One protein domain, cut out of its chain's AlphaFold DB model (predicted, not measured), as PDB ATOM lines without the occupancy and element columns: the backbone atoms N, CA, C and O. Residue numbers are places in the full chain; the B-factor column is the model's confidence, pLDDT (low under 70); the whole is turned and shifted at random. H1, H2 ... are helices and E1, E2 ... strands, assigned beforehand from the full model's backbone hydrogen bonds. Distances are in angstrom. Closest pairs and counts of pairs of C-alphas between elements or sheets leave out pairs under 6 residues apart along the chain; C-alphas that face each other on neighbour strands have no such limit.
ATOM      1  N   GLN A 109     128.809 120.939 139.464       85.38
ATOM      2  CA  GLN A 109     128.113 119.717 139.046       85.38
ATOM      3  C   GLN A 109     127.587 118.945 140.269       85.38
ATOM      4  O   GLN A 109     126.396 118.653 140.329       85.38
ATOM      5  N   ILE A 110     128.405 118.738 141.311       84.56
ATOM      6  CA  ILE A 110     127.961 118.114 142.573       84.56
ATOM      7  C   ILE A 110     126.808 118.902 143.229       84.56
ATOM      8  O   ILE A 110     125.858 118.300 143.731       84.56
ATOM      9  N   LYS A 111     126.822 120.246 143.198       88.00
ATOM     10  CA  LYS A 111     125.683 121.062 143.679       88.00
ATOM     11  C   LYS A 111     124.414 120.849 142.855       88.00
ATOM     12  O   LYS A 111     123.337 120.746 143.442       88.00
ATOM     13  N   LYS A 112     124.528 120.821 141.521       86.38
ATOM     14  CA  LYS A 112     123.409 120.570 140.602       86.38
ATOM     15  C   LYS A 112     122.788 119.203 140.890       86.38
ATOM     16  O   LYS A 112     121.587 119.129 141.120       86.38
ATOM     17  N   ASP A 113     123.620 118.171 140.979       81.94
ATOM     18  CA  ASP A 113     123.251 116.801 141.338       81.94
ATOM     19  C   ASP A 113     122.462 116.722 142.656       81.94
ATOM     20  O   ASP A 113     121.411 116.085 142.717       81.94
ATOM     21  N   ILE A 114     122.930 117.405 143.708       84.12
ATOM     22  CA  ILE A 114     122.246 117.460 145.011       84.12
ATOM     23  C   ILE A 114     120.887 118.172 144.901       84.12
ATOM     24  O   ILE A 114     119.903 117.713 145.481       84.12
ATOM     25  N   VAL A 115     120.807 119.273 144.148       84.12
ATOM     26  CA  VAL A 115     119.559 120.023 143.900       84.12
ATOM     27  C   VAL A 115     118.546 119.205 143.098       84.12
ATOM     28  O   VAL A 115     117.347 119.280 143.370       84.12
ATOM     29  N   GLU A 116     119.016 118.415 142.135       79.44
ATOM     30  CA  GLU A 116     118.191 117.534 141.308       79.44
ATOM     31  C   GLU A 116     117.699 116.315 142.106       79.44
ATOM     32  O   GLU A 116     116.525 115.956 142.017       79.44
ATOM     33  N   ARG A 117     118.552 115.723 142.957       74.62
ATOM     34  CA  ARG A 117     118.215 114.514 143.728       74.62
ATOM     35  C   ARG A 117     117.503 114.754 145.057       74.62
ATOM     36  O   ARG A 117     116.751 113.872 145.460       74.62
ATOM     37  N   GLU A 118     117.690 115.882 145.746       76.31
ATOM     38  CA  GLU A 118     116.982 116.206 147.008       76.31
ATOM     39  C   GLU A 118     115.862 117.252 146.857       76.31
ATOM     40  O   GLU A 118     115.170 117.575 147.833       76.31
ATOM     41  N   GLY A 119     115.685 117.797 145.649       79.25
ATOM     42  CA  GLY A 119     114.848 118.966 145.401       79.25
ATOM     43  C   GLY A 119     115.423 120.238 146.038       79.25
ATOM     44  O   GLY A 119     116.515 120.243 146.597       79.25
ATOM     45  N   TYR A 120     114.690 121.356 145.961       84.12
ATOM     46  CA  TYR A 120     115.213 122.653 146.426       84.12
ATOM     47  C   TYR A 120     114.135 123.552 147.047       84.12
ATOM     48  O   TYR A 120     113.719 124.577 146.491       84.12
ATOM     49  N   LYS A 121     113.631 123.139 148.212       84.38
ATOM     50  CA  LYS A 121     112.443 123.707 148.864       84.38
ATOM     51  C   LYS A 121     112.799 124.930 149.731       84.38
ATOM     52  O   LYS A 121     113.864 124.984 150.344       84.38
ATOM     53  N   SER A 122     111.925 125.942 149.739       85.94
ATOM     54  CA  SER A 122     112.128 127.194 150.499       85.94
ATOM     55  C   SER A 122     111.610 127.139 151.936       85.94
ATOM     56  O   SER A 122     112.173 127.810 152.793       85.94
ATOM     57  N   GLU A 123     110.580 126.342 152.201       86.94
ATOM     58  CA  GLU A 123     110.036 126.092 153.540       86.94
ATOM     59  C   GLU A 123     110.661 124.847 154.182       86.94
ATOM     60  O   GLU A 123     111.240 123.993 153.502       86.94
ATOM     61  N   PHE A 124     110.472 124.711 155.494       87.25
ATOM     62  CA  PHE A 124     110.717 123.455 156.195       87.25
ATOM     63  C   PHE A 124     109.759 122.347 155.734       87.25
ATOM     64  O   PHE A 124     108.549 122.553 155.612       87.25
ATOM     65  N   TYR A 125     110.311 121.151 155.532       81.44
ATOM     66  CA  TYR A 125     109.587 119.948 155.131       81.44
ATOM     67  C   TYR A 125     110.064 118.715 155.905       81.44
ATOM     68  O   TYR A 125     111.180 118.701 156.420       81.44
ATOM     69  N   LEU A 126     109.253 117.654 155.984       76.56
ATOM     70  CA  LEU A 126     109.744 116.357 156.477       76.56
ATOM     71  C   LEU A 126     110.419 115.573 155.348       76.56
ATOM     72  O   LEU A 126     109.785 115.235 154.347       76.56
ATOM     73  N   GLY A 127     111.699 115.241 155.532       72.56
ATOM     74  CA  GLY A 127     112.444 114.376 154.618       72.56
ATOM     75  C   GLY A 127     111.984 112.913 154.659       72.56
ATOM     76  O   GLY A 127     111.243 112.489 155.550       72.56
ATOM     77  N   ARG A 128     112.486 112.091 153.723       69.81
ATOM     78  CA  ARG A 128     112.121 110.661 153.565       69.81
ATOM     79  C   ARG A 128     112.251 109.830 154.860       69.81
ATOM     80  O   ARG A 128     111.526 108.856 155.041       69.81
ATOM     81  N   ASN A 129     113.139 110.227 155.774       68.44
ATOM     82  CA  ASN A 129     113.398 109.573 157.064       68.44
ATOM     83  C   ASN A 129     112.545 110.101 158.246       68.44
ATOM     84  O   ASN A 129     112.629 109.528 159.335       68.44
ATOM     85  N   GLY A 130     111.744 111.156 158.044       73.00
ATOM     86  CA  GLY A 130     110.933 111.836 159.063       73.00
ATOM     87  C   GLY A 130     111.625 112.957 159.831       73.00
ATOM     88  O   GLY A 130     111.037 113.522 160.745       73.00
ATOM     89  N   VAL A 131     112.870 113.289 159.501       84.00
ATOM     90  CA  VAL A 131     113.565 114.436 160.090       84.00
ATOM     91  C   VAL A 131     113.137 115.716 159.350       84.00
ATOM     92  O   VAL A 131     113.017 115.667 158.124       84.00
ATOM     93  N   PRO A 132     112.908 116.851 160.044       88.31
ATOM     94  CA  PRO A 132     112.705 118.134 159.382       88.31
ATOM     95  C   PRO A 132     113.955 118.599 158.626       88.31
ATOM     96  O   PRO A 132     115.087 118.444 159.098       88.31
ATOM     97  N   THR A 133     113.720 119.193 157.464       89.19
ATOM     98  CA  THR A 133     114.697 119.476 156.408       89.19
ATOM     99  C   THR A 133     114.338 120.794 155.721       89.19
ATOM    100  O   THR A 133     113.175 121.194 155.735       89.19
ATOM    101  N   ILE A 134     115.312 121.488 155.131       91.19
ATOM    102  CA  ILE A 134     115.097 122.709 154.337       91.19
ATOM    103  C   ILE A 134     116.150 122.838 153.225       91.19
ATOM    104  O   ILE A 134     117.182 122.167 153.264       91.19
ATOM    105  N   GLY A 135     115.907 123.688 152.224       91.31
ATOM    106  CA  GLY A 135     116.818 123.862 151.093       91.31
ATOM    107  C   GLY A 135     116.836 122.617 150.206       91.31
ATOM    108  O   GLY A 135     115.778 122.119 149.822       91.31
ATOM    109  N   ALA A 136     118.033 122.128 149.880       88.75
ATOM    110  CA  ALA A 136     118.238 120.850 149.204       88.75
ATOM    111  C   ALA A 136     118.740 119.811 150.213       88.75
ATOM    112  O   ALA A 136     119.937 119.683 150.428       88.75
ATOM    113  N   GLY A 137     117.831 119.120 150.906       86.25
ATOM    114  CA  GLY A 137     118.194 118.005 151.791       86.25
ATOM    115  C   GLY A 137     118.849 118.359 153.140       86.25
ATOM    116  O   GLY A 137     119.110 117.447 153.927       86.25
ATOM    117  N   GLN A 138     119.069 119.637 153.482       91.56
ATOM    118  CA  GLN A 138     119.724 120.011 154.744       91.56
ATOM    119  C   GLN A 138     118.812 119.750 155.956       91.56
ATOM    120  O   GLN A 138     117.927 120.538 156.297       91.56
ATOM    121  N   THR A 139     119.051 118.625 156.631       90.94
ATOM    122  CA  THR A 139     118.347 118.237 157.863       90.94
ATOM    123  C   THR A 139     118.681 119.162 159.038       90.94
ATOM    124  O   THR A 139     119.799 119.657 159.174       90.94
ATOM    125  N   ILE A 140     117.713 119.376 159.932       92.75
ATOM    126  CA  ILE A 140     117.856 120.186 161.160       92.75
ATOM    127  C   ILE A 140     117.571 119.373 162.438       92.75
ATOM    128  O   ILE A 140     117.211 119.900 163.491       92.75
ATOM    129  N   GLY A 141     117.762 118.059 162.359       92.06
ATOM    130  CA  GLY A 141     117.623 117.123 163.469       92.06
ATOM    131  C   GLY A 141     118.190 115.753 163.108       92.06
ATOM    132  O   GLY A 141     118.923 115.602 162.136       92.06
ATOM    133  N   LYS A 142     117.838 114.722 163.879       89.81
ATOM    134  CA  LYS A 142     118.221 113.331 163.592       89.81
ATOM    135  C   LYS A 142     117.209 112.324 164.119       89.81
ATOM    136  O   LYS A 142     116.576 112.546 165.151       89.81
ATOM    137  N   ARG A 143     117.108 111.168 163.459       83.75
ATOM    138  CA  ARG A 143     116.343 110.021 163.964       83.75
ATOM    139  C   ARG A 143     117.187 109.215 164.958       83.75
ATOM    140  O   ARG A 143     118.359 108.935 164.724       83.75
ATOM    141  N   SER A 144     116.599 108.863 166.095       83.38
ATOM    142  CA  SER A 144     117.234 108.098 167.171       83.38
ATOM    143  C   SER A 144     117.343 106.620 166.800       83.38
ATOM    144  O   SER A 144     116.318 105.945 166.707       83.38
ATOM    145  N   LYS A 145     118.565 106.080 166.661       76.19
ATOM    146  CA  LYS A 145     118.762 104.645 166.367       76.19
ATOM    147  C   LYS A 145     118.182 103.712 167.449       76.19
ATOM    148  O   LYS A 145     117.736 102.627 167.112       76.19
ATOM    149  N   LYS A 146     118.134 104.135 168.726       76.81
ATOM    150  CA  LYS A 146     117.593 103.319 169.839       76.81
ATOM    151  C   LYS A 146     116.062 103.330 169.932       76.81
ATOM    152  O   LYS A 146     115.487 102.365 170.414       76.81
ATOM    153  N   THR A 147     115.399 104.420 169.538       80.88
ATOM    154  CA  THR A 147     113.952 104.608 169.799       80.88
ATOM    155  C   THR A 147     113.110 104.849 168.552       80.88
ATOM    156  O   THR A 147     111.900 105.001 168.665       80.88
ATOM    157  N   GLY A 148     113.717 104.979 167.369       79.44
ATOM    158  CA  GLY A 148     113.021 105.345 166.131       79.44
ATOM    159  C   GLY A 148     112.454 106.773 166.101       79.44
ATOM    160  O   GLY A 148     112.032 107.216 165.037       79.44
ATOM    161  N   LEU A 149     112.466 107.502 167.223       86.56
ATOM    162  CA  LEU A 149     111.923 108.856 167.358       86.56
ATOM    163  C   LEU A 149     112.858 109.923 166.775       86.56
ATOM    164  O   LEU A 149     114.084 109.812 166.842       86.56
ATOM    165  N   ILE A 150     112.267 110.984 166.250       89.31
ATOM    166  CA  ILE A 150     112.931 112.173 165.723       89.31
ATOM    167  C   ILE A 150     113.352 113.072 166.891       89.31
ATOM    168  O   ILE A 150     112.574 113.302 167.819       89.31
ATOM    169  N   LYS A 151     114.576 113.604 166.844       92.25
ATOM    170  CA  LYS A 151     115.082 114.636 167.757       92.25
ATOM    171  C   LYS A 151     115.540 115.847 166.947       92.25
ATOM    172  O   LYS A 151     116.469 115.727 166.148       92.25
ATOM    173  N   LEU A 152     114.904 116.994 167.167       94.19
ATOM    174  CA  LEU A 152     115.311 118.282 166.601       94.19
ATOM    175  C   LEU A 152     116.695 118.696 167.145       94.19
ATOM    176  O   LEU A 152     117.078 118.299 168.250       94.19
ATOM    177  N   HIS A 153     117.463 119.478 166.387       95.75
ATOM    178  CA  HIS A 153     118.620 120.188 166.937       95.75
ATOM    179  C   HIS A 153     118.171 121.389 167.778       95.75
ATOM    180  O   HIS A 153     117.091 121.926 167.567       95.75
ATOM    181  N   SER A 154     118.993 121.827 168.740       96.44
ATOM    182  CA  SER A 154     118.627 122.989 169.560       96.44
ATOM    183  C   SER A 154     118.495 124.252 168.702       96.44
ATOM    184  O   SER A 154     119.220 124.410 167.716       96.44
ATOM    185  N   HIS A 155     117.643 125.189 169.119       96.00
ATOM    186  CA  HIS A 155     117.473 126.483 168.451       96.00
ATOM    187  C   HIS A 155     118.817 127.207 168.230       96.00
ATOM    188  O   HIS A 155     119.088 127.715 167.144       96.00
ATOM    189  N   SER A 156     119.713 127.155 169.224       97.25
ATOM    190  CA  SER A 156     121.085 127.674 169.136       97.25
ATOM    191  C   SER A 156     121.930 126.944 168.083       97.25
ATOM    192  O   SER A 156     122.639 127.580 167.305       97.25
ATOM    193  N   THR A 157     121.821 125.614 167.985       96.31
ATOM    194  CA  THR A 157     122.505 124.812 166.954       96.31
ATOM    195  C   THR A 157     122.038 125.190 165.546       96.31
ATOM    196  O   THR A 157     122.881 125.434 164.682       96.31
ATOM    197  N   ILE A 158     120.722 125.292 165.322       95.56
ATOM    198  CA  ILE A 158     120.153 125.676 164.020       95.56
ATOM    199  C   ILE A 158     120.562 127.117 163.678       95.56
ATOM    200  O   ILE A 158     121.104 127.366 162.606       95.56
ATOM    201  N   ASN A 159     120.443 128.062 164.613       96.69
ATOM    202  CA  ASN A 159     120.845 129.453 164.381       96.69
ATOM    203  C   ASN A 159     122.361 129.654 164.222       96.69
ATOM    204  O   ASN A 159     122.785 130.612 163.573       96.69
ATOM    205  N   LYS A 160     123.194 128.744 164.743       96.12
ATOM    206  CA  LYS A 160     124.638 128.693 164.459       96.12
ATOM    207  C   LYS A 160     124.923 128.201 163.035       96.12
ATOM    208  O   LYS A 160     125.867 128.697 162.425       96.12
ATOM    209  N   MET A 161     124.107 127.293 162.490       94.44
ATOM    210  CA  MET A 161     124.148 126.899 161.074       94.44
ATOM    211  C   MET A 161     123.687 128.048 160.166       94.44
ATOM    212  O   MET A 161     124.437 128.453 159.277       94.44
ATOM    213  N   MET A 162     122.522 128.647 160.445       94.75
ATOM    214  CA  MET A 162     121.982 129.762 159.651       94.75
ATOM    215  C   MET A 162     122.949 130.959 159.627       94.75
ATOM    216  O   MET A 162     123.285 131.464 158.557       94.75
ATOM    217  N   LYS A 163     123.515 131.352 160.785       95.44
ATOM    218  CA  LYS A 163     124.524 132.427 160.837       95.44
ATOM    219  C   LYS A 163     125.773 132.094 160.011       95.44
ATOM    220  O   LYS A 163     126.283 132.977 159.330       95.44
ATOM    221  N   LYS A 164     126.273 130.851 160.053       94.69
ATOM    222  CA  LYS A 164     127.434 130.431 159.243       94.69
ATOM    223  C   LYS A 164     127.148 130.428 157.740       94.69
ATOM    224  O   LYS A 164     128.061 130.679 156.966       94.69
ATOM    225  N   SER A 165     125.899 130.180 157.354       93.25
ATOM    226  CA  SER A 165     125.437 130.268 155.965       93.25
ATOM    227  C   SER A 165     125.151 131.712 155.527       93.25
ATOM    228  O   SER A 165     124.840 131.942 154.371       93.25
ATOM    229  N   GLY A 166     125.213 132.715 156.413       93.56
ATOM    230  CA  GLY A 166     124.896 134.104 156.048       93.56
ATOM    231  C   GLY A 166     123.430 134.323 155.639       93.56
ATOM    232  O   GLY A 166     123.160 135.114 154.726       93.56
ATOM    233  N   ILE A 167     122.509 133.605 156.295       94.88
ATOM    234  CA  ILE A 167     121.049 133.662 156.089       94.88
ATOM    235  C   ILE A 167     120.323 134.052 157.389       94.88
ATOM    236  O   ILE A 167     120.917 133.994 158.475       94.88
ATOM    237  N   LYS A 168     119.049 134.462 157.301       93.88
ATOM    238  CA  LYS A 168     118.249 134.887 158.464       93.88
ATOM    239  C   LYS A 168     118.199 133.787 159.544       93.88
ATOM    240  O   LYS A 168     117.966 132.617 159.247       93.88
ATOM    241  N   LYS A 169     118.379 134.156 160.820       94.75
ATOM    242  CA  LYS A 169     118.125 133.260 161.967       94.75
ATOM    243  C   LYS A 169     116.628 132.978 162.129       94.75
ATOM    244  O   LYS A 169     115.814 133.858 161.869       94.75
ATOM    245  N   LEU A 170     116.295 131.806 162.658       92.75
ATOM    246  CA  LEU A 170     114.962 131.517 163.170       92.75
ATOM    247  C   LEU A 170     114.692 132.347 164.433       92.75
ATOM    248  O   LEU A 170     115.573 132.506 165.288       92.75
ATOM    249  N   ASN A 171     113.470 132.854 164.543       91.25
ATOM    250  CA  ASN A 171     112.885 133.391 165.762       91.25
ATOM    251  C   ASN A 171     112.278 132.257 166.626       91.25
ATOM    252  O   ASN A 171     112.287 131.080 166.255       91.25
ATOM    253  N   ASN A 172     111.744 132.601 167.801       89.56
ATOM    254  CA  ASN A 172     111.206 131.608 168.737       89.56
ATOM    255  C   ASN A 172     109.927 130.901 168.234       89.56
ATOM    256  O   ASN A 172     109.750 129.724 168.536       89.56
ATOM    257  N   GLY A 173     109.060 131.580 167.474       86.50
ATOM    258  CA  GLY A 173     107.840 131.003 166.890       86.50
ATOM    259  C   GLY A 173     108.137 130.075 165.710       86.50
ATOM    260  O   GLY A 173     107.659 128.944 165.676       86.50
ATOM    261  N   GLU A 174     109.027 130.502 164.813       88.62
ATOM    262  CA  GLU A 174     109.561 129.692 163.707       88.62
ATOM    263  C   GLU A 174     110.200 128.385 164.227       88.62
ATOM    264  O   GLU A 174     110.037 127.322 163.629       88.62
ATOM    265  N   TYR A 175     110.880 128.430 165.382       91.44
ATOM    266  CA  TYR A 175     111.401 127.232 166.049       91.44
ATOM    267  C   TYR A 175     110.330 126.424 166.806       91.44
ATOM    268  O   TYR A 175     110.398 125.195 166.806       91.44
ATOM    269  N   ALA A 176     109.325 127.061 167.417       87.00
ATOM    270  CA  ALA A 176     108.214 126.352 168.062       87.00
ATOM    271  C   ALA A 176     107.446 125.476 167.055       87.00
ATOM    272  O   ALA A 176     107.220 124.297 167.319       87.00
ATOM    273  N   CYS A 177     107.183 125.985 165.848       85.19
ATOM    274  CA  CYS A 177     106.557 125.205 164.778       85.19
ATOM    275  C   CYS A 177     107.369 123.970 164.344       85.19
ATOM    276  O   CYS A 177     106.796 122.947 163.963       85.19
ATOM    277  N   LEU A 178     108.701 124.010 164.453       87.88
ATOM    278  CA  LEU A 178     109.550 122.832 164.243       87.88
ATOM    279  C   LEU A 178     109.451 121.815 165.384       87.88
ATOM    280  O   LEU A 178     109.532 120.610 165.138       87.88
ATOM    281  N   VAL A 179     109.272 122.278 166.624       89.44
ATOM    282  CA  VAL A 179     109.014 121.403 167.776       89.44
ATOM    283  C   VAL A 179     107.657 120.714 167.616       89.44
ATOM    284  O   VAL A 179     107.593 119.495 167.778       89.44
ATOM    285  N   ASP A 180     106.619 121.445 167.207       83.56
ATOM    286  CA  ASP A 180     105.273 120.902 166.989       83.56
ATOM    287  C   ASP A 180     105.239 119.892 165.831       83.56
ATOM    288  O   ASP A 180     104.750 118.775 166.010       83.56
ATOM    289  N   MET A 181     105.868 120.204 164.687       82.44
ATOM    290  CA  MET A 181     106.048 119.259 163.571       82.44
ATOM    291  C   MET A 181     106.726 117.952 164.029       82.44
ATOM    292  O   MET A 181     106.289 116.853 163.668       82.44
ATOM    293  N   VAL A 182     107.781 118.050 164.846       87.12
ATOM    294  CA  VAL A 182     108.476 116.884 165.418       87.12
ATOM    295  C   VAL A 182     107.612 116.158 166.454       87.12
ATOM    296  O   VAL A 182     107.696 114.933 166.555       87.12
ATOM    297  N   GLY A 183     106.762 116.871 167.194       85.88
ATOM    298  CA  GLY A 183     105.764 116.307 168.101       85.88
ATOM    299  C   GLY A 183     104.750 115.433 167.364       85.88
ATOM    300  O   GLY A 183     104.633 114.244 167.674       85.88
ATOM    301  N   SER A 184     104.092 115.981 166.337       80.19
ATOM    302  CA  SER A 184     103.126 115.264 165.494       80.19
ATOM    303  C   SER A 184     103.751 114.045 164.807       80.19
ATOM    304  O   SER A 184     103.215 112.941 164.893       80.19
ATOM    305  N   ALA A 185     104.932 114.200 164.199       81.19
ATOM    306  CA  ALA A 185     105.623 113.085 163.554       81.19
ATOM    307  C   ALA A 185     106.015 111.979 164.557       81.19
ATOM    308  O   ALA A 185     105.868 110.792 164.266       81.19
ATOM    309  N   ASN A 186     106.458 112.339 165.768       84.62
ATOM    310  CA  ASN A 186     106.770 111.369 166.821       84.62
ATOM    311  C   ASN A 186     105.534 110.665 167.395       84.62
ATOM    312  O   ASN A 186     105.638 109.500 167.784       84.62
ATOM    313  N   PHE A 187     104.381 111.333 167.459       84.25
ATOM    314  CA  PHE A 187     103.112 110.717 167.856       84.25
ATOM    315  C   PHE A 187     102.720 109.599 166.877       84.25
ATOM    316  O   PHE A 187     102.483 108.465 167.296       84.25
ATOM    317  N   GLU A 188     102.793 109.866 165.574       79.94
ATOM    318  CA  GLU A 188     102.501 108.875 164.530       79.94
ATOM    319  C   GLU A 188     103.547 107.743 164.457       79.94
ATOM    320  O   GLU A 188     103.204 106.601 164.147       79.94
ATOM    321  N   ILE A 189     104.814 108.003 164.818       76.44
ATOM    322  CA  ILE A 189     105.820 106.936 165.009       76.44
ATOM    323  C   ILE A 189     105.443 106.036 166.192       76.44
ATOM    324  O   ILE A 189     105.467 104.815 166.044       76.44
ATOM    325  N   LYS A 190     105.057 106.604 167.345       81.69
ATOM    326  CA  LYS A 190     104.652 105.826 168.533       81.69
ATOM    327  C   LYS A 190     103.425 104.947 168.279       81.69
ATOM    328  O   LYS A 190     103.344 103.860 168.838       81.69
ATOM    329  N   ARG A 191     102.487 105.396 167.439       79.81
ATOM    330  CA  ARG A 191     101.273 104.644 167.068       79.81
ATOM    331  C   ARG A 191     101.496 103.592 165.973       79.81
ATOM    332  O   ARG A 191     100.556 102.891 165.616       79.81
ATOM    333  N   GLY A 192     102.696 103.509 165.388       73.62
ATOM    334  CA  GLY A 192     102.984 102.656 164.225       73.62
ATOM    335  C   GLY A 192     102.322 103.121 162.917       73.62
ATOM    336  O   GLY A 192     102.575 102.553 161.853       73.62
ATOM    337  N   THR A 193     101.510 104.179 162.959       69.69
ATOM    338  CA  THR A 193     100.760 104.732 161.824       69.69
ATOM    339  C   THR A 193     101.610 105.601 160.900       69.69
ATOM    340  O   THR A 193     101.171 105.890 159.789       69.69
ATOM    341  N   TYR A 194     102.841 105.949 161.290       67.31
ATOM    342  CA  TYR A 194     103.764 106.814 160.545       67.31
ATOM    343  C   TYR A 194     103.858 106.540 159.032       67.31
ATOM    344  O   TYR A 194     103.838 107.475 158.234       67.31
ATOM    345  N   ASN A 195     103.907 105.273 158.604       61.38
ATOM    346  CA  ASN A 195     103.956 104.953 157.172       61.38
ATOM    347  C   ASN A 195     102.656 105.357 156.446       61.38
ATOM    348  O   ASN A 195     102.713 105.851 155.321       61.38
ATOM    349  N   ARG A 196     101.488 105.199 157.090       61.28
ATOM    350  CA  ARG A 196     100.186 105.657 156.572       61.28
ATOM    351  C   ARG A 196     100.085 107.183 156.616       61.28
ATOM    352  O   ARG A 196      99.644 107.765 155.636       61.28
ATOM    353  N   PHE A 197     100.548 107.816 157.694       62.62
ATOM    354  CA  PHE A 197     100.636 109.274 157.835       62.62
ATOM    355  C   PHE A 197     101.419 109.901 156.671       62.62
ATOM    356  O   PHE A 197     100.851 110.673 155.901       62.62
ATOM    357  N   ILE A 198     102.670 109.477 156.448       60.44
ATOM    358  CA  ILE A 198     103.476 109.946 155.310       60.44
ATOM    359  C   ILE A 198     102.826 109.590 153.965       60.44
ATOM    360  O   ILE A 198     102.778 110.443 153.088       60.44
ATOM    361  N   THR A 199     102.274 108.383 153.783       58.44
ATOM    362  CA  THR A 199     101.600 108.018 152.515       58.44
ATOM    363  C   THR A 199     100.398 108.916 152.207       58.44
ATOM    364  O   THR A 199     100.217 109.308 151.058       58.44
ATOM    365  N   ASN A 200      99.592 109.267 153.212       57.88
ATOM    366  CA  ASN A 200      98.442 110.156 153.038       57.88
ATOM    367  C   ASN A 200      98.894 111.574 152.669       57.88
ATOM    368  O   ASN A 200      98.348 112.171 151.748       57.88
ATOM    369  N   ILE A 201      99.945 112.077 153.319       56.53
ATOM    370  CA  ILE A 201     100.562 113.363 152.981       56.53
ATOM    371  C   ILE A 201     101.034 113.388 151.519       56.53
ATOM    372  O   ILE A 201     100.685 114.303 150.778       56.53
ATOM    373  N   ARG A 202     101.759 112.351 151.071       55.34
ATOM    374  CA  ARG A 202     102.253 112.252 149.681       55.34
ATOM    375  C   ARG A 202     101.154 112.154 148.624       55.34
ATOM    376  O   ARG A 202     101.442 112.364 147.454       55.34
ATOM    377  N   ARG A 203      99.927 111.792 149.005       51.47
ATOM    378  CA  ARG A 203      98.770 111.737 148.095       51.47
ATOM    379  C   ARG A 203      98.055 113.075 147.956       51.47
ATOM    380  O   ARG A 203      97.424 113.302 146.934       51.47
ATOM    381  N   ASN A 204      98.169 113.944 148.958       45.69
ATOM    382  CA  ASN A 204      97.506 115.248 148.972       45.69
ATOM    383  C   ASN A 204      98.390 116.370 148.392       45.69
ATOM    384  O   ASN A 204      97.899 117.468 148.158       45.69
ATOM    385  N   ASN A 205      99.674 116.092 148.147       46.03
ATOM    386  CA  ASN A 205     100.630 116.987 147.500       46.03
ATOM    387  C   ASN A 205     101.232 116.312 146.265       46.03
ATOM    388  O   ASN A 205     101.963 115.331 146.405       46.03
ATOM    389  N   ASN A 206     101.064 116.917 145.085       41.03
ATOM    390  CA  ASN A 206     101.736 116.485 143.845       41.03
ATOM    391  C   ASN A 206     103.282 116.557 143.940       41.03
ATOM    392  O   ASN A 206     103.984 115.958 143.133       41.03
ATOM    393  N   ASP A 207     103.806 117.268 144.947       47.31
ATOM    394  CA  ASP A 207     105.224 117.346 145.333       47.31
ATOM    395  C   ASP A 207     105.756 116.113 146.103       47.31
ATOM    396  O   ASP A 207     106.949 116.060 146.400       47.31
ATOM    397  N   GLY A 208     104.903 115.170 146.530       46.78
ATOM    398  CA  GLY A 208     105.325 113.967 147.268       46.78
ATOM    399  C   GLY A 208     105.913 114.205 148.674       46.78
ATOM    400  O   GLY A 208     106.587 113.325 149.216       46.78
ATOM    401  N   LEU A 209     105.680 115.374 149.287       50.41
ATOM    402  CA  LEU A 209     106.321 115.818 150.538       50.41
ATOM    403  C   LEU A 209     105.342 116.522 151.503       50.41
ATOM    404  O   LEU A 209     104.247 116.916 151.111       50.41
ATOM    405  N   TYR A 210     105.757 116.677 152.767       57.19
ATOM    406  CA  TYR A 210     105.037 117.436 153.805       57.19
ATOM    407  C   TYR A 210     105.659 118.822 153.949       57.19
ATOM    408  O   TYR A 210     106.799 118.901 154.407       57.19
ATOM    409  N   LYS A 211     104.955 119.896 153.594       56.84
ATOM    410  CA  LYS A 211     105.360 121.271 153.916       56.84
ATOM    411  C   LYS A 211     104.848 121.612 155.313       56.84
ATOM    412  O   LYS A 211     103.835 121.078 155.761       56.84
ATOM    413  N   LEU A 212     105.536 122.510 156.015       50.94
ATOM    414  CA  LEU A 212     105.110 122.957 157.347       50.94
ATOM    415  C   LEU A 212     103.733 123.658 157.320       50.94
ATOM    416  O   LEU A 212     102.986 123.583 158.290       50.94
ATOM    417  N   SER A 213     103.379 124.244 156.176       49.88
ATOM    418  CA  SER A 213     102.088 124.848 155.839       49.88
ATOM    419  C   SER A 213     100.933 123.841 155.653       49.88
ATOM    420  O   SER A 213      99.789 124.174 155.959       49.88
ATOM    421  N   ASP A 214     101.202 122.592 155.245       51.97
ATOM    422  CA  ASP A 214     100.170 121.540 155.121       51.97
ATOM    423  C   ASP A 214      99.710 121.004 156.488       51.97
ATOM    424  O   ASP A 214      98.676 120.335 156.616       51.97
ATOM    425  N   VAL A 215     100.507 121.249 157.531       49.34
ATOM    426  CA  VAL A 215     100.221 120.777 158.880       49.34
ATOM    427  C   VAL A 215      99.194 121.702 159.524       49.34
ATOM    428  O   VAL A 215      99.535 122.735 160.097       49.34
ATOM    429  N   LYS A 216      97.924 121.284 159.535       43.47
ATOM    430  CA  LYS A 216      96.895 121.877 160.407       43.47
ATOM    431  C   LYS A 216      97.144 121.531 161.891       43.47
ATOM    432  O   LYS A 216      96.283 120.952 162.552       43.47
ATOM    433  N   VAL A 217      98.316 121.895 162.430       42.78
ATOM    434  CA  VAL A 217      98.521 122.022 163.882       42.78
ATOM    435  C   VAL A 217      97.674 123.200 164.339       42.78
ATOM    436  O   VAL A 217      97.938 124.332 163.943       42.78
ATOM    437  N   GLN A 218      96.648 122.896 165.133       39.78
ATOM    438  CA  GLN A 218      95.690 123.783 165.808       39.78
ATOM    439  C   GLN A 218      96.088 125.281 165.883       39.78
ATOM    440  O   GLN A 218      96.508 125.780 166.924       39.78
ATOM    441  N   GLY A 219      95.909 126.000 164.767       37.62
ATOM    442  CA  GLY A 219      95.891 127.464 164.680       37.62
ATOM    443  C   GLY A 219      97.182 128.239 164.983       37.62
ATOM    444  O   GLY A 219      97.054 129.358 165.466       37.62
ATOM    445  N   LYS A 220      98.400 127.700 164.766       44.22
ATOM    446  CA  LYS A 220      99.647 128.425 165.147       44.22
ATOM    447  C   LYS A 220     100.773 128.578 164.115       44.22
ATOM    448  O   LYS A 220     101.628 129.437 164.322       44.22
ATOM    449  N   CYS A 221     100.807 127.800 163.031       54.69
ATOM    450  CA  CYS A 221     101.986 127.750 162.143       54.69
ATOM    451  C   CYS A 221     101.823 128.345 160.737       54.69
ATOM    452  O   CYS A 221     102.802 128.390 159.996       54.69
ATOM    453  N   SER A 222     100.643 128.858 160.380       53.84
ATOM    454  CA  SER A 222     100.446 129.646 159.152       53.84
ATOM    455  C   SER A 222     101.291 130.928 159.158       53.84
ATOM    456  O   SER A 222     101.990 131.229 158.191       53.84
ATOM    457  N   ASP A 223     101.284 131.630 160.292       53.97
ATOM    458  CA  ASP A 223     101.719 133.029 160.390       53.97
ATOM    459  C   ASP A 223     103.218 133.173 160.728       53.97
ATOM    460  O   ASP A 223     103.775 134.266 160.698       53.97
ATOM    461  N   ASN A 224     103.884 132.058 161.061       60.88
ATOM    462  CA  ASN A 224     105.301 131.982 161.444       60.88
ATOM    463  C   ASN A 224     106.086 131.013 160.538       60.88
ATOM    464  O   ASN A 224     106.987 130.298 160.986       60.88
ATOM    465  N   SER A 225     105.729 130.955 159.254       71.62
ATOM    466  CA  SER A 225     106.429 130.138 158.264       71.62
ATOM    467  C   SER A 225     107.805 130.737 157.929       71.62
ATOM    468  O   SER A 225     107.931 131.818 157.356       71.62
ATOM    469  N   TYR A 226     108.877 130.025 158.285       85.19
ATOM    470  CA  TYR A 226     110.238 130.397 157.889       85.19
ATOM    471  C   TYR A 226     110.480 129.988 156.428       85.19
ATOM    472  O   TYR A 226     110.544 128.796 156.111       85.19
ATOM    473  N   VAL A 227     110.622 130.984 155.551       89.25
ATOM    474  CA  VAL A 227     110.804 130.815 154.102       89.25
ATOM    475  C   VAL A 227     112.166 131.362 153.671       89.25
ATOM    476  O   VAL A 227     112.466 132.534 153.884       89.25
ATOM    477  N   LEU A 228     112.980 130.529 153.018       89.56
ATOM    478  CA  LEU A 228     114.240 130.943 152.394       89.56
ATOM    479  C   LEU A 228     114.009 131.597 151.026       89.56
ATOM    480  O   LEU A 228     113.417 130.994 150.119       89.56
ATOM    481  N   THR A 229     114.598 132.777 150.829       92.69
ATOM    482  CA  THR A 229     114.740 133.385 149.496       92.69
ATOM    483  C   THR A 229     115.626 132.531 148.572       92.69
ATOM    484  O   THR A 229     116.414 131.696 149.025       92.69
ATOM    485  N   LYS A 230     115.566 132.758 147.248       91.06
ATOM    486  CA  LYS A 230     116.439 132.068 146.269       91.06
ATOM    487  C   LYS A 230     117.935 132.241 146.593       91.06
ATOM    488  O   LYS A 230     118.698 131.293 146.426       91.06
ATOM    489  N   SER A 231     118.338 133.414 147.094       93.94
ATOM    490  CA  SER A 231     119.721 133.680 147.522       93.94
ATOM    491  C   SER A 231     120.096 132.877 148.770       93.94
ATOM    492  O   SER A 231     121.128 132.212 148.786       93.94
TER     493      SER A 231
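Overview. This is residues 109 to 231 of the 396 residues of an uncharacterized protein of Proteobacteria bacterium (UniProt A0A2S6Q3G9). Two short strand hairpins, E1 with E2 in the middle and E3 with E4 next to it, have one long helix, H3, running past both, with E4 the strand closest to it. H4 turns off at a corner from the end of H3, H1 and H2 lie farthest out, and the unnamed last stretch, residues 205 to 231, comes back to pair briefly with E1. The printed part has 123 residues with four named helices and four named strands, in the order H1 E1 E2 E3 E4 H2 H3 H4; each sheet has two antiparallel strands, and the class is mixed, helices and strands. The whole is compact, with a radius of gyration of the C-alphas of 14.3 A, and rounded, spanning 39 by 33 by 32 A.

Arrangement. E1, residues 121 to 126, and E2, residues 132 to 135, form an antiparallel hairpin at 161 degrees, with N 125 and O 133 at 2.9 A and N 133 and O 125 at 2.8 A, within hydrogen-bond range. Residues 125 to 126 of E1 also pair antiparallel with residues 210 to 211. E3, residues 141 to 143, and E4, residues 150 to 152, form a second antiparallel hairpin at 164 degrees, with N 142 and O 151 at 2.8 A. The closest C-alphas of E2 and E3, those of Pro 132 and Gly 141, are 6.5 A apart. H3, residues 172 to 190, is near E1; its closest C-alphas to E4 are those of Asn 186 and Ile 150, 6.3 A apart. H2, residues 155 to 164, and H3 are close but not clearly touching, with the C-alphas of His 155 and Tyr 175 at 6.6 A, at a steep tilt of 60 degrees. H4, residues 194 to 204, and H3 only just touch, with 3 pairs of C-alphas within 8 A, and only at the corner: Glu 188 and Tyr 194 have the closest C-alphas, 4.7 A apart. H1, residues 109 to 118, touches no helix. Every O i to N i+4 pair is within hydrogen-bond range in H1, H2 and H4, and 14 of 15 in H3.

Along the chain. H1 begins at C-alpha 109, (128.113, 119.717, 139.046). E1 and E2 each measure 10.9 A. H3 runs 26.6 A from (111.206, 131.608, 168.737) at C-alpha 172. H4, 15.6 A long, ends at C-alpha 204, (97.506, 115.248, 148.972).

Size, cuts and confidence. The C-alphas of Gln 109 and Gln 218, the two farthest apart, are 42.2 A apart. The printed part has no cut, and no link is long. Mean pLDDT of the printed part is 77.8; residues 128 to 129 and 193 to 224 are under 70.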